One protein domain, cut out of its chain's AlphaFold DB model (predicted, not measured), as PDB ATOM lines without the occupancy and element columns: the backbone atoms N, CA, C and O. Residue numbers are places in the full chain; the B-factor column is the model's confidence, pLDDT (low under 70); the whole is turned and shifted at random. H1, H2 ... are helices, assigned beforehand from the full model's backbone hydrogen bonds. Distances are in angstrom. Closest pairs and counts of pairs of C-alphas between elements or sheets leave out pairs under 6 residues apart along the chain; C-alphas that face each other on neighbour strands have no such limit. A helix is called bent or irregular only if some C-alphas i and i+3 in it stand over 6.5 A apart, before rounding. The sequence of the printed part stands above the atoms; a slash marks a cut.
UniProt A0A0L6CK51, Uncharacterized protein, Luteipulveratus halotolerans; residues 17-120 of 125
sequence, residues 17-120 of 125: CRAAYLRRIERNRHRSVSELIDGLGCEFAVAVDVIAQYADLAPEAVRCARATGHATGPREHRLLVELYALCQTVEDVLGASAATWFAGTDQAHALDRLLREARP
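AT A GLANCE: This is residues 17 to 120 of the 125 residues of an uncharacterized protein of Luteipulveratus halotolerans (UniProt A0A0L6CK51). Picture one long helix, H5, as the core, with shorter helices round it: H1 crosses it slantwise, H2 and H3 pack on its first part, and H6 and H7 sit by its last part. H4 packs on H2 and H3 at one end of the long axis, clear of H5. The 104 printed residues hold seven named helices, H1 to H7 in chain order, and no named strand; the class is all helix. The whole is compact, with a radius of gyration of the C-alphas of 12.9 A, yet elongated in outline, spanning 42 by 27 by 22 A.

IN THESE COORDINATES: Find C-alpha 17 at (111.638, 160.754, 197.140); from there H1 runs through residues 17 to 28, 16.4 A long. Next come H2, residues 33 to 38, and H3, residues 44 to 55, 15.9 A long. H4 follows with residues 59 to 68, 14.5 A long. Look for C-alpha 74 at (92.213, 146.986, 190.266), where H5 begins; it runs 29.2 A to residue 94. H6 is residues 98 to 102. H7 spans residues 107 to 117, 15.7 A, and ends with C-alpha 117 at (109.492, 166.497, 204.401); it is irregular, with C-alphas 108 and 111 7.6 A apart.

HOW THE PARTS SIT: Begin at the hub, H5, which touches five helices. H1 touches it at a steep tilt of 45 degrees, opposite ways; their closest C-alphas, of Arg 24 and Ala 85, are 5.1 A apart. H2 touches residues 77 to 84 of H5 at a shallow tilt of 23 degrees, the same way, closest at Leu 36 and Tyr 84, whose C-alphas are 6.7 A apart. Residues 51 to 55 of H3 touch H5 at a steep tilt of 56 degrees, with the closest C-alphas, of Ala 55 and Glu 76, 6.4 A apart. Move outward to H4: it touches H2 about perpendicular, at 80 degrees, the closest C-alphas being those of Ser 34 and Arg 66, 5.2 A apart. It also touches H3, closest at the C-alphas of Ala 52 and Pro 59, 5.1 A apart; H4 and H5 are apart. Toward the other end of H5, H6 touches it with the C-alphas of Cys 87 and Ala 98 closest, 5.2 A apart. H7 and H5 only just touch, with 3 pairs of C-alphas within 8 A, the closest those of Val 90 and Leu 114, 7.2 A apart. Every O i to N i+4 pair is within hydrogen-bond range in H1 to H6, and 5 of 7 in H7.

THE WHOLE: The C-alphas farthest apart, of Thr 68 and Pro 120, are 41.7 A apart. The printed part has no cut, and its six links are tight. Mean pLDDT of the printed part is 75.6; look for values under 70 at residues 40 to 47, 69 to 73, 104 to 108, 111 and 118 to 120.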
ATOM      1  N   CYS A  17     112.747 161.506 196.550       81.75
ATOM      2  CA  CYS A  17     111.638 160.754 197.140       81.75
ATOM      3  C   CYS A  17     110.588 160.388 196.101       81.75
ATOM      4  O   CYS A  17     110.181 159.231 196.034       81.75
ATOM      5  N   ARG A  18     110.186 161.335 195.248       82.88
ATOM      6  CA  ARG A  18     109.207 161.063 194.186       82.88
ATOM      7  C   ARG A  18     109.735 160.038 193.189       82.88
ATOM      8  O   ARG A  18     109.023 159.101 192.837       82.88
ATOM      9  N   ALA A  19     111.002 160.157 192.799       85.19
ATOM     10  CA  ALA A  19     111.649 159.209 191.901       85.19
ATOM     11  C   ALA A  19     111.718 157.804 192.521       85.19
ATOM     12  O   ALA A  19     111.457 156.805 191.847       85.19
ATOM     13  N   ALA A  20     112.059 157.706 193.809       85.69
ATOM     14  CA  ALA A  20     112.117 156.432 194.514       85.69
ATOM     15  C   ALA A  20     110.723 155.801 194.672       85.69
ATOM     16  O   ALA A  20     110.559 154.619 194.368       85.69
ATOM     17  N   TYR A  21     109.722 156.601 195.039       85.50
ATOM     18  CA  TYR A  21     108.317 156.207 195.125       85.50
ATOM     19  C   TYR A  21     107.794 155.637 193.797       85.50
ATOM     20  O   TYR A  21     107.345 154.492 193.748       85.50
ATOM     21  N   LEU A  22     107.944 156.374 192.689       88.00
ATOM     22  CA  LEU A  22     107.475 155.941 191.365       88.00
ATOM     23  C   LEU A  22     108.162 154.650 190.895       88.00
ATOM     24  O   LEU A  22     107.499 153.736 190.404       88.00
ATOM     25  N   ARG A  23     109.480 154.521 191.103       88.62
ATOM     26  CA  ARG A  23     110.210 153.284 190.776       88.62
ATOM     27  C   ARG A  23     109.743 152.086 191.599       88.62
ATOM     28  O   ARG A  23     109.836 150.959 191.114       88.62
ATOM     29  N   ARG A  24     109.310 152.301 192.844       89.00
ATOM     30  CA  ARG A  24     108.763 151.237 193.695       89.00
ATOM     31  C   ARG A  24     107.359 150.846 193.248       89.00
ATOM     32  O   ARG A  24     107.100 149.651 193.186       89.00
ATOM     33  N   ILE A  25     106.502 151.793 192.862       88.31
ATOM     34  CA  ILE A  25     105.190 151.478 192.267       88.31
ATOM     35  C   ILE A  25     105.366 150.578 191.044       88.31
ATOM     36  O   ILE A  25     104.788 149.497 190.973       88.31
ATOM     37  N   GLU A  26     106.220 150.993 190.109       90.12
ATOM     38  CA  GLU A  26     106.421 150.273 188.850       90.12
ATOM     39  C   GLU A  26     106.968 148.853 189.069       90.12
ATOM     40  O   GLU A  26     106.530 147.909 188.415       90.12
ATOM     41  N   ARG A  27     107.871 148.672 190.042       88.94
ATOM     42  CA  ARG A  27     108.407 147.350 190.409       88.94
ATOM     43  C   ARG A  27     107.377 146.436 191.070       88.94
ATOM     44  O   ARG A  27     107.456 145.222 190.914       88.94
ATOM     45  N   ASN A  28     106.443 147.004 191.825       86.75
ATOM     46  CA  ASN A  28     105.517 146.245 192.662       86.75
ATOM     47  C   ASN A  28     104.143 146.020 192.017       86.75
ATOM     48  O   ASN A  28     103.384 145.195 192.515       86.75
ATOM     49  N   ARG A  29     103.833 146.684 190.895       86.69
ATOM     50  CA  ARG A  29     102.513 146.616 190.236       86.69
ATOM     51  C   ARG A  29     102.033 145.201 189.889       86.69
ATOM     52  O   ARG A  29     100.831 144.980 189.818       86.69
ATOM     53  N   HIS A  30     102.961 144.264 189.694       85.12
ATOM     54  CA  HIS A  30     102.682 142.872 189.311       85.12
ATOM     55  C   HIS A  30     102.674 141.889 190.487       85.12
ATOM     56  O   HIS A  30     102.391 140.711 190.285       85.12
ATOM     57  N   ARG A  31     103.036 142.337 191.694       84.88
ATOM     58  CA  ARG A  31     103.116 141.472 192.878       84.88
ATOM     59  C   ARG A  31     101.730 141.237 193.460       84.88
ATOM     60  O   ARG A  31     100.854 142.084 193.337       84.88
ATOM     61  N   SER A  32     101.539 140.108 194.123       82.69
ATOM     62  CA  SER A  32     100.322 139.821 194.879       82.69
ATOM     63  C   SER A  32     100.247 140.635 196.177       82.69
ATOM     64  O   SER A  32     101.259 141.073 196.726       82.69
ATOM     65  N   VAL A  33      99.036 140.783 196.719       77.44
ATOM     66  CA  VAL A  33      98.797 141.443 198.015       77.44
ATOM     67  C   VAL A  33      99.599 140.794 199.146       77.44
ATOM     68  O   VAL A  33     100.163 141.505 199.975       77.44
ATOM     69  N   SER A  34      99.704 139.458 199.163       78.62
ATOM     70  CA  SER A  34     100.504 138.749 200.172       78.62
ATOM     71  C   SER A  34     101.978 139.140 200.089       78.62
ATOM     72  O   SER A  34     102.567 139.515 201.096       78.62
ATOM     73  N   GLU A  35     102.555 139.138 198.884       83.50
ATOM     74  CA  GLU A  35     103.961 139.503 198.676       83.50
ATOM     75  C   GLU A  35     104.261 140.956 199.067       83.50
ATOM     76  O   GLU A  35     105.355 141.251 199.558       83.50
ATOM     77  N   LEU A  36     103.316 141.872 198.838       79.25
ATOM     78  CA  LEU A  36     103.446 143.269 199.254       79.25
ATOM     79  C   LEU A  36     103.416 143.392 200.779       79.25
ATOM     80  O   LEU A  36     104.297 144.024 201.354       79.25
ATOM     81  N   ILE A  37     102.442 142.763 201.437       74.50
ATOM     82  CA  ILE A  37     102.283 142.852 202.892       74.50
ATOM     83  C   ILE A  37     103.467 142.212 203.621       74.50
ATOM     84  O   ILE A  37     104.025 142.829 204.526       74.50
ATOM     85  N   ASP A  38     103.890 141.015 203.211       77.19
ATOM     86  CA  ASP A  38     105.016 140.323 203.847       77.19
ATOM     87  C   ASP A  38     106.337 141.102 203.662       77.19
ATOM     88  O   ASP A  38     107.259 140.984 204.465       77.19
ATOM     89  N   GLY A  39     106.424 141.942 202.623       73.06
ATOM     90  CA  GLY A  39     107.570 142.809 202.364       73.06
ATOM     91  C   GLY A  39     107.513 144.198 203.009       73.06
ATOM     92  O   GLY A  39     108.453 144.961 202.784       73.06
ATOM     93  N   LEU A  40     106.437 144.572 203.721       68.25
ATOM     94  CA  LEU A  40     106.253 145.937 204.248       68.25
ATOM     95  C   LEU A  40     107.104 146.224 205.496       68.25
ATOM     96  O   LEU A  40     107.158 147.371 205.918       68.25
ATOM     97  N   GLY A  41     107.736 145.217 206.112       59.41
ATOM     98  CA  GLY A  41     108.617 145.380 207.282       59.41
ATOM     99  C   GLY A  41     107.940 145.888 208.566       59.41
ATOM    100  O   GLY A  41     108.544 145.831 209.634       59.41
ATOM    101  N   CYS A  42     106.689 146.346 208.492       61.16
ATOM    102  CA  CYS A  42     105.903 146.801 209.627       61.16
ATOM    103  C   CYS A  42     105.123 145.651 210.276       61.16
ATOM    104  O   CYS A  42     104.890 144.599 209.674       61.16
ATOM    105  N   GLU A  43     104.635 145.881 211.496       60.09
ATOM    106  CA  GLU A  43     103.674 144.971 212.109       60.09
ATOM    107  C   GLU A  43     102.450 144.820 211.198       60.09
ATOM    108  O   GLU A  43     101.854 145.803 210.754       60.09
ATOM    109  N   PHE A  44     102.072 143.573 210.912       60.88
ATOM    110  CA  PHE A  44     100.959 143.253 210.017       60.88
ATOM    111  C   PHE A  44      99.654 143.963 210.417       60.88
ATOM    112  O   PHE A  44      98.891 144.382 209.551       60.88
ATOM    113  N   ALA A  45      99.421 144.148 211.719       60.56
ATOM    114  CA  ALA A  45      98.271 144.889 212.233       60.56
ATOM    115  C   ALA A  45      98.263 146.353 211.761       60.56
ATOM    116  O   ALA A  45      97.240 146.830 211.280       60.56
ATOM    117  N   VAL A  46      99.417 147.026 211.790       64.19
ATOM    118  CA  VAL A  46      99.561 148.415 211.330       64.19
ATOM    119  C   VAL A  46      99.333 148.518 209.824       64.19
ATOM    120  O   VAL A  46      98.632 149.420 209.376       64.19
ATOM    121  N   ALA A  47      99.864 147.572 209.038       67.69
ATOM    122  CA  ALA A  47      99.581 147.515 207.604       67.69
ATOM    123  C   ALA A  47      98.077 147.390 207.349       67.69
ATOM    124  O   ALA A  47      97.525 148.140 206.553       67.69
ATOM    125  N   VAL A  48      97.410 146.459 208.039       73.00
ATOM    126  CA  VAL A  48      95.971 146.217 207.890       73.00
ATOM    127  C   VAL A  48      95.160 147.458 208.231       73.00
ATOM    128  O   VAL A  48      94.270 147.795 207.458       73.00
ATOM    129  N   ASP A  49      95.465 148.139 209.332       73.50
ATOM    130  CA  ASP A  49      94.700 149.307 209.768       73.50
ATOM    131  C   ASP A  49      94.899 150.497 208.820       73.50
ATOM    132  O   ASP A  49      93.923 151.142 208.438       73.50
ATOM    133  N   VAL A  50      96.130 150.730 208.347       70.75
ATOM    134  CA  VAL A  50      96.421 151.764 207.338       70.75
ATOM    135  C   VAL A  50      95.738 151.433 206.011       70.75
ATOM    136  O   VAL A  50      95.079 152.286 205.428       70.75
ATOM    137  N   ILE A  51      95.837 150.192 205.535       72.62
ATOM    138  CA  ILE A  51      95.189 149.763 204.289       72.62
ATOM    139  C   ILE A  51      93.670 149.878 204.412       72.62
ATOM    140  O   ILE A  51      93.033 150.394 203.502       72.62
ATOM    141  N   ALA A  52      93.090 149.419 205.521       75.00
ATOM    142  CA  ALA A  52      91.656 149.478 205.777       75.00
ATOM    143  C   ALA A  52      91.159 150.926 205.783       75.00
ATOM    144  O   ALA A  52      90.213 151.254 205.068       75.00
ATOM    145  N   GLN A  53      91.858 151.807 206.503       73.38
ATOM    146  CA  GLN A  53      91.554 153.233 206.548       73.38
ATOM    147  C   GLN A  53      91.637 153.882 205.160       73.38
ATOM    148  O   GLN A  53      90.739 154.624 204.775       73.38
ATOM    149  N   TYR A  54      92.694 153.600 204.396       71.31
ATOM    150  CA  TYR A  54      92.935 154.237 203.098       71.31
ATOM    151  C   TYR A  54      92.092 153.631 201.963       71.31
ATOM    152  O   TYR A  54      91.863 154.267 200.934       71.31
ATOM    153  N   ALA A  55      91.656 152.381 202.099       70.44
ATOM    154  CA  ALA A  55      90.832 151.704 201.103       70.44
ATOM    155  C   ALA A  55      89.330 151.881 201.358       70.44
ATOM    156  O   ALA A  55      88.541 151.421 200.536       70.44
ATOM    157  N   ASP A  56      88.951 152.532 202.464       74.25
ATOM    158  CA  ASP A  56      87.576 152.560 202.977       74.25
ATOM    159  C   ASP A  56      87.006 151.134 203.132       74.25
ATOM    160  O   ASP A  56      85.899 150.802 202.709       74.25
ATOM    161  N   LEU A  57      87.832 150.244 203.692       71.50
ATOM    162  CA  LEU A  57      87.520 148.833 203.904       71.50
ATOM    163  C   LEU A  57      87.491 148.505 205.395       71.50
ATOM    164  O   LEU A  57      88.190 149.102 206.207       71.50
ATOM    165  N   ALA A  58      86.744 147.463 205.758       80.44
ATOM    166  CA  ALA A  58      86.885 146.861 207.077       80.44
ATOM    167  C   ALA A  58      88.252 146.144 207.191       80.44
ATOM    168  O   ALA A  58      88.629 145.427 206.257       80.44
ATOM    169  N   PRO A  59      88.960 146.220 208.336       80.50
ATOM    170  CA  PRO A  59      90.209 145.484 208.574       80.50
ATOM    171  C   PRO A  59      90.118 143.984 208.261       80.50
ATOM    172  O   PRO A  59      91.050 143.386 207.724       80.50
ATOM    173  N   GLU A  60      88.964 143.374 208.536       82.31
ATOM    174  CA  GLU A  60      88.711 141.959 208.256       82.31
ATOM    175  C   GLU A  60      88.729 141.641 206.754       82.31
ATOM    176  O   GLU A  60      89.230 140.594 206.345       82.31
ATOM    177  N   ALA A  61      88.261 142.566 205.909       76.06
ATOM    178  CA  ALA A  61      88.305 142.409 204.458       76.06
ATOM    179  C   ALA A  61      89.754 142.387 203.945       76.06
ATOM    180  O   ALA A  61      90.090 141.577 203.081       76.06
ATOM    181  N   VAL A  62      90.635 143.206 204.531       75.38
ATOM    182  CA  VAL A  62      92.073 143.221 204.215       75.38
ATOM    183  C   VAL A  62      92.747 141.914 204.650       75.38
ATOM    184  O   VAL A  62      93.524 141.331 203.891       75.38
ATOM    185  N   ARG A  63      92.411 141.400 205.843       79.31
ATOM    186  CA  ARG A  63      92.915 140.102 206.335       79.31
ATOM    187  C   ARG A  63      92.483 138.947 205.431       79.31
ATOM    188  O   ARG A  63      93.316 138.111 205.078       79.31
ATOM    189  N   CYS A  64      91.220 138.933 205.001       75.69
ATOM    190  CA  CYS A  64      90.700 137.954 204.045       75.69
ATOM    191  C   CYS A  64      91.393 138.048 202.679       75.69
ATOM    192  O   CYS A  64      91.783 137.018 202.127       75.69
ATOM    193  N   ALA A  65      91.594 139.259 202.148       72.00
ATOM    194  CA  ALA A  65      92.290 139.474 200.877       72.00
ATOM    195  C   ALA A  65      93.730 138.933 200.911       72.00
ATOM    196  O   ALA A  65      94.165 138.269 199.972       72.00
ATOM    197  N   ARG A  66      94.442 139.125 202.029       74.81
ATOM    198  CA  ARG A  66      95.762 138.514 202.239       74.81
ATOM    199  C   ARG A  66      95.690 136.990 202.275       74.81
ATOM    200  O   ARG A  66      96.425 136.334 201.547       74.81
ATOM    201  N   ALA A  67      94.825 136.431 203.124       74.12
ATOM    202  CA  ALA A  67      94.760 134.988 203.366       74.12
ATOM    203  C   ALA A  67      94.386 134.184 202.112       74.12
ATOM    204  O   ALA A  67      94.843 133.061 201.927       74.12
ATOM    205  N   THR A  68      93.551 134.762 201.252       70.06
ATOM    206  CA  THR A  68      93.050 134.107 200.037       70.06
ATOM    207  C   THR A  68      93.887 134.410 198.797       70.06
ATOM    208  O   THR A  68      93.644 133.820 197.742       70.06
ATOM    209  N   GLY A  69      94.824 135.363 198.887       61.66
ATOM    210  CA  GLY A  69      95.552 135.901 197.737       61.66
ATOM    211  C   GLY A  69      94.637 136.450 196.637       61.66
ATOM    212  O   GLY A  69      95.093 136.639 195.509       61.66
ATOM    213  N   HIS A  70      93.343 136.642 196.921       59.44
ATOM    214  CA  HIS A  70      92.382 137.085 195.926       59.44
ATOM    215  C   HIS A  70      92.706 138.497 195.474       59.44
ATOM    216  O   HIS A  70      93.161 139.338 196.251       59.44
ATOM    217  N   ALA A  71      92.434 138.734 194.192       53.66
ATOM    218  CA  ALA A  71      92.528 140.040 193.585       53.66
ATOM    219  C   ALA A  71      91.575 140.985 194.322       53.66
ATOM    220  O   ALA A  71      90.376 141.036 194.055       53.66
ATOM    221  N   THR A  72      92.134 141.761 195.246       64.75
ATOM    222  CA  THR A  72      91.682 143.128 195.466       64.75
ATOM    223  C   THR A  72      91.392 143.731 194.096       64.75
ATOM    224  O   THR A  72      92.187 143.533 193.169       64.75
ATOM    225  N   GLY A  73      90.248 144.399 193.934       69.75
ATOM    226  CA  GLY A  73      89.907 145.014 192.658       69.75
ATOM    227  C   GLY A  73      91.059 145.898 192.146       69.75
ATOM    228  O   GLY A  73      91.950 146.284 192.911       69.75
ATOM    229  N   PRO A  74      91.097 146.233 190.845       75.38
ATOM    230  CA  PRO A  74      92.213 146.986 190.266       75.38
ATOM    231  C   PRO A  74      92.543 148.286 191.020       75.38
ATOM    232  O   PRO A  74      93.693 148.725 191.031       75.38
ATOM    233  N   ARG A  75      91.542 148.891 191.673       76.31
ATOM    234  CA  ARG A  75      91.687 150.080 192.515       76.31
ATOM    235  C   ARG A  75      92.379 149.766 193.843       76.31
ATOM    236  O   ARG A  75      93.327 150.453 194.206       76.31
ATOM    237  N   GLU A  76      91.912 148.751 194.554       75.56
ATOM    238  CA  GLU A  76      92.419 148.324 195.856       75.56
ATOM    239  C   GLU A  76      93.852 147.790 195.737       75.56
ATOM    240  O   GLU A  76      94.713 148.129 196.548       75.56
ATOM    241  N   HIS A  77      94.147 147.044 194.668       77.56
ATOM    242  CA  HIS A  77      95.509 146.605 194.359       77.56
ATOM    243  C   HIS A  77      96.450 147.788 194.105       77.56
ATOM    244  O   HIS A  77      97.542 147.867 194.667       77.56
ATOM    245  N   ARG A  78      96.014 148.756 193.290       80.00
ATOM    246  CA  ARG A  78      96.791 149.972 193.028       80.00
ATOM    247  C   ARG A  78      97.079 150.742 194.316       80.00
ATOM    248  O   ARG A  78      98.213 151.167 194.520       80.00
ATOM    249  N   LEU A  79      96.085 150.881 195.189       77.44
ATOM    250  CA  LEU A  79      96.253 151.540 196.479       77.44
ATOM    251  C   LEU A  79      97.282 150.820 197.365       77.44
ATOM    252  O   LEU A  79      98.123 151.475 197.974       77.44
ATOM    253  N   LEU A  80      97.265 149.485 197.405       77.00
ATOM    254  CA  LEU A  80      98.251 148.690 198.146       77.00
ATOM    255  C   LEU A  80      99.677 148.901 197.636       77.00
ATOM    256  O   LEU A  80     100.605 149.065 198.427       77.00
ATOM    257  N   VAL A  81      99.848 148.928 196.314       83.69
ATOM    258  CA  VAL A  81     101.138 149.209 195.672       83.69
ATOM    259  C   VAL A  81     101.626 150.620 196.022       83.69
ATOM    260  O   VAL A  81     102.809 150.804 196.315       83.69
ATOM    261  N   GLU A  82     100.726 151.604 196.022       83.06
ATOM    262  CA  GLU A  82     101.026 152.990 196.393       83.06
ATOM    263  C   GLU A  82     101.414 153.105 197.881       83.06
ATOM    264  O   GLU A  82     102.453 153.686 198.195       83.06
ATOM    265  N   LEU A  83     100.672 152.474 198.798       79.69
ATOM    266  CA  LEU A  83     101.001 152.459 200.231       79.69
ATOM    267  C   LEU A  83     102.336 151.753 200.510       79.69
ATOM    268  O   LEU A  83     103.158 152.282 201.254       79.69
ATOM    269  N   TYR A  84     102.601 150.617 199.858       83.38
ATOM    270  CA  TYR A  84     103.885 149.916 199.954       83.38
ATOM    271  C   TYR A  84     105.053 150.800 199.526       83.38
ATOM    272  O   TYR A  84     106.054 150.932 200.237       83.38
ATOM    273  N   ALA A  85     104.919 151.431 198.359       85.38
ATOM    274  CA  ALA A  85     105.936 152.330 197.845       85.38
ATOM    275  C   ALA A  85     106.158 153.520 198.788       85.38
ATOM    276  O   ALA A  85     107.301 153.954 198.951       85.38
ATOM    277  N   LEU A  86     105.096 154.032 199.415       82.94
ATOM    278  CA  LEU A  86     105.166 155.141 200.359       82.94
ATOM    279  C   LEU A  86     105.894 154.741 201.650       82.94
ATOM    280  O   LEU A  86     106.864 155.413 201.999       82.94
ATOM    281  N   CYS A  87     105.516 153.624 202.286       81.38
ATOM    282  CA  CYS A  87     106.170 153.107 203.496       81.38
ATOM    283  C   CYS A  87     107.680 152.937 203.298       81.38
ATOM    284  O   CYS A  87     108.471 153.519 204.037       81.38
ATOM    285  N   GLN A  88     108.089 152.231 202.239       82.94
ATOM    286  CA  GLN A  88     109.512 152.040 201.950       82.94
ATOM    287  C   GLN A  88     110.237 153.348 201.634       82.94
ATOM    288  O   GLN A  88     111.427 153.479 201.893       82.94
ATOM    289  N   THR A  89     109.557 154.330 201.037       85.31
ATOM    290  CA  THR A  89     110.197 155.622 200.753       85.31
ATOM    291  C   THR A  89     110.413 156.430 202.030       85.31
ATOM    292  O   THR A  89     111.460 157.058 202.162       85.31
ATOM    293  N   VAL A  90     109.467 156.389 202.970       82.31
ATOM    294  CA  VAL A  90     109.611 157.016 204.291       82.31
ATOM    295  C   VAL A  90     110.764 156.377 205.065       82.31
ATOM    296  O   VAL A  90     111.654 157.090 205.523       82.31
ATOM    297  N   GLU A  91     110.798 155.049 205.158       81.50
ATOM    298  CA  GLU A  91     111.839 154.348 205.918       81.50
ATOM    299  C   GLU A  91     113.226 154.527 205.292       81.50
ATOM    300  O   GLU A  91     114.163 154.921 205.983       81.50
ATOM    301  N   ASP A  92     113.347 154.340 203.975       82.88
ATOM    302  CA  ASP A  92     114.651 154.373 203.309       82.88
ATOM    303  C   ASP A  92     115.201 155.793 203.117       82.88
ATOM    304  O   ASP A  92     116.416 155.981 203.116       82.88
ATOM    305  N   VAL A  93     114.337 156.791 202.877       81.75
ATOM    306  CA  VAL A  93     114.787 158.150 202.517       81.75
ATOM    307  C   VAL A  93     114.663 159.136 203.671       81.75
ATOM    308  O   VAL A  93     115.527 160.000 203.811       81.75
ATOM    309  N   LEU A  94     113.624 159.022 204.502       77.19
ATOM    310  CA  LEU A  94     113.463 159.886 205.675       77.19
ATOM    311  C   LEU A  94     114.069 159.274 206.947       77.19
ATOM    312  O   LEU A  94     114.251 159.997 207.923       77.19
ATOM    313  N   GLY A  95     114.378 157.970 206.961       77.69
ATOM    314  CA  GLY A  95     114.907 157.286 208.147       77.69
ATOM    315  C   GLY A  95     113.902 157.204 209.302       77.69
ATOM    316  O   GLY A  95     114.299 157.053 210.455       77.69
ATOM    317  N   ALA A  96     112.606 157.349 209.009       79.88
ATOM    318  CA  ALA A  96     111.525 157.345 209.991       79.88
ATOM    319  C   ALA A  96     110.707 156.052 209.894       79.88
ATOM    320  O   ALA A  96     110.507 155.525 208.806       79.88
ATOM    321  N   SER A  97     110.176 155.567 211.020       81.25
ATOM    322  CA  SER A  97     109.235 154.440 211.019       81.25
ATOM    323  C   SER A  97     107.961 154.812 210.258       81.25
ATOM    324  O   SER A  97     107.299 155.790 210.627       81.25
ATOM    325  N   ALA A  98     107.567 154.007 209.262       76.12
ATOM    326  CA  ALA A  98     106.321 154.228 208.529       76.12
ATOM    327  C   ALA A  98     105.112 154.268 209.482       76.12
ATOM    328  O   ALA A  98     104.296 155.182 209.403       76.12
ATOM    329  N   ALA A  99     105.051 153.355 210.460       74.06
ATOM    330  CA  ALA A  99     103.974 153.291 211.452       74.06
ATOM    331  C   ALA A  99     103.781 154.616 212.214       74.06
ATOM    332  O   ALA A  99     102.661 155.102 212.362       74.06
ATOM    333  N   THR A 100     104.882 155.232 212.653       77.19
ATOM    334  CA  THR A 100     104.835 156.520 213.366       77.19
ATOM    335  C   THR A 100     104.520 157.670 212.415       77.19
ATOM    336  O   THR A 100     103.833 158.618 212.782       77.19
ATOM    337  N   TRP A 101     105.003 157.590 211.177       80.44
ATOM    338  CA  TRP A 101     104.818 158.637 210.184       80.44
ATOM    339  C   TRP A 101     103.361 158.745 209.706       80.44
ATOM    340  O   TRP A 101     102.836 159.851 209.545       80.44
ATOM    341  N   PHE A 102     102.678 157.609 209.546       77.06
ATOM    342  CA  PHE A 102     101.263 157.566 209.172       77.06
ATOM    343  C   PHE A 102     100.314 157.956 210.308       77.06
ATOM    344  O   PHE A 102      99.212 158.425 210.018       77.06
ATOM    345  N   ALA A 103     100.725 157.832 211.574       74.00
ATOM    346  CA  ALA A 103      99.914 158.233 212.718       74.00
ATOM    347  C   ALA A 103      99.591 159.742 212.653       74.00
ATOM    348  O   ALA A 103     100.420 160.594 212.967       74.00
ATOM    349  N   GLY A 104      98.376 160.076 212.205       65.94
ATOM    350  CA  GLY A 104      97.895 161.455 212.067       65.94
ATOM    351  C   GLY A 104      98.001 162.066 210.663       65.94
ATOM    352  O   GLY A 104      97.795 163.270 210.523       65.94
ATOM    353  N   THR A 105      98.298 161.276 209.626       67.69
ATOM    354  CA  THR A 105      98.311 161.765 208.234       67.69
ATOM    355  C   THR A 105      96.994 161.468 207.527       67.69
ATOM    356  O   THR A 105      96.522 160.337 207.538       67.69
ATOM    357  N   ASP A 106      96.426 162.478 206.869       68.69
ATOM    358  CA  ASP A 106      95.286 162.305 205.965       68.69
ATOM    359  C   ASP A 106      95.734 161.716 204.612       68.69
ATOM    360  O   ASP A 106      96.765 162.106 204.051       68.69
ATOM    361  N   GLN A 107      94.940 160.789 204.075       60.91
ATOM    362  CA  GLN A 107      95.243 160.007 202.880       60.91
ATOM    363  C   GLN A 107      95.544 160.868 201.660       60.91
ATOM    364  O   GLN A 107      96.525 160.613 200.957       60.91
ATOM    365  N   ALA A 108      94.729 161.898 201.426       64.94
ATOM    366  CA  ALA A 108      94.868 162.773 200.265       64.94
ATOM    367  C   ALA A 108      96.205 163.533 200.257       64.94
ATOM    368  O   ALA A 108      96.686 163.937 199.204       64.94
ATOM    369  N   HIS A 109      96.825 163.684 201.428       74.56
ATOM    370  CA  HIS A 109      97.978 164.546 201.641       74.56
ATOM    371  C   HIS A 109      99.258 163.778 201.980       74.56
ATOM    372  O   HIS A 109     100.299 164.406 202.170       74.56
ATOM    373  N   ALA A 110      99.222 162.446 202.055       75.88
ATOM    374  CA  ALA A 110     100.384 161.651 202.444       75.88
ATOM    375  C   ALA A 110     101.531 161.785 201.425       75.88
ATOM    376  O   ALA A 110     102.662 162.088 201.800       75.88
ATOM    377  N   LEU A 111     101.249 161.688 200.122       69.88
ATOM    378  CA  LEU A 111     102.280 161.910 199.101       69.88
ATOM    379  C   LEU A 111     102.824 163.349 199.154       69.88
ATOM    380  O   LEU A 111     104.036 163.548 199.150       69.88
ATOM    381  N   ASP A 112     101.959 164.352 199.295       78.88
ATOM    382  CA  ASP A 112     102.376 165.756 199.395       78.88
ATOM    383  C   ASP A 112     103.185 166.046 200.667       78.88
ATOM    384  O   ASP A 112     104.089 166.887 200.674       78.88
ATOM    385  N   ARG A 113     102.889 165.347 201.766       79.56
ATOM    386  CA  ARG A 113     103.668 165.381 203.004       79.56
ATOM    387  C   ARG A 113     105.053 164.773 202.785       79.56
ATOM    388  O   ARG A 113     106.033 165.447 203.094       79.56
ATOM    389  N   LEU A 114     105.141 163.587 202.173       75.31
ATOM    390  CA  LEU A 114     106.416 162.949 201.825       75.31
ATOM    391  C   LEU A 114     107.288 163.898 200.993       75.31
ATOM    392  O   LEU A 114     108.462 164.084 201.294       75.31
ATOM    393  N   LEU A 115     106.714 164.539 199.972       76.06
ATOM    394  CA  LEU A 115     107.452 165.445 199.087       76.06
ATOM    395  C   LEU A 115     107.935 166.724 199.786       76.06
ATOM    396  O   LEU A 115     108.965 167.277 199.391       76.06
ATOM    397  N   ARG A 116     107.213 167.202 200.808       78.62
ATOM    398  CA  ARG A 116     107.605 168.370 201.611       78.62
ATOM    399  C   ARG A 116     108.684 168.040 202.638       78.62
ATOM    400  O   ARG A 116     109.634 168.808 202.755       78.62
ATOM    401  N   GLU A 117     108.554 166.923 203.347       72.12
ATOM    402  CA  GLU A 117     109.492 166.497 204.401       72.12
ATOM    403  C   GLU A 117     110.804 165.943 203.840       72.12
ATOM    404  O   GLU A 117     111.848 166.047 204.472       72.12
ATOM    405  N   ALA A 118     110.770 165.439 202.608       60.12
ATOM    406  CA  ALA A 118     111.946 165.049 201.843       60.12
ATOM    407  C   ALA A 118     112.815 166.218 201.372       60.12
ATOM    408  O   ALA A 118     113.861 165.985 200.759       60.12
ATOM    409  N   ARG A 119     112.384 167.473 201.577       55.38
ATOM    410  CA  ARG A 119     113.241 168.611 201.261       55.38
ATOM    411  C   ARG A 119     114.492 168.491 202.121       55.38
ATOM    412  O   ARG A 119     114.376 168.440 203.345       55.38
ATOM    413  N   PRO A 120     115.676 168.440 201.504       45.56
ATOM    414  CA  PRO A 120     116.886 168.280 202.268       45.56
ATOM    415  C   PRO A 120     117.005 169.414 203.289       45.56
ATOM    416  O   PRO A 120     116.918 170.586 202.921       45.56
TER     417      PRO A 120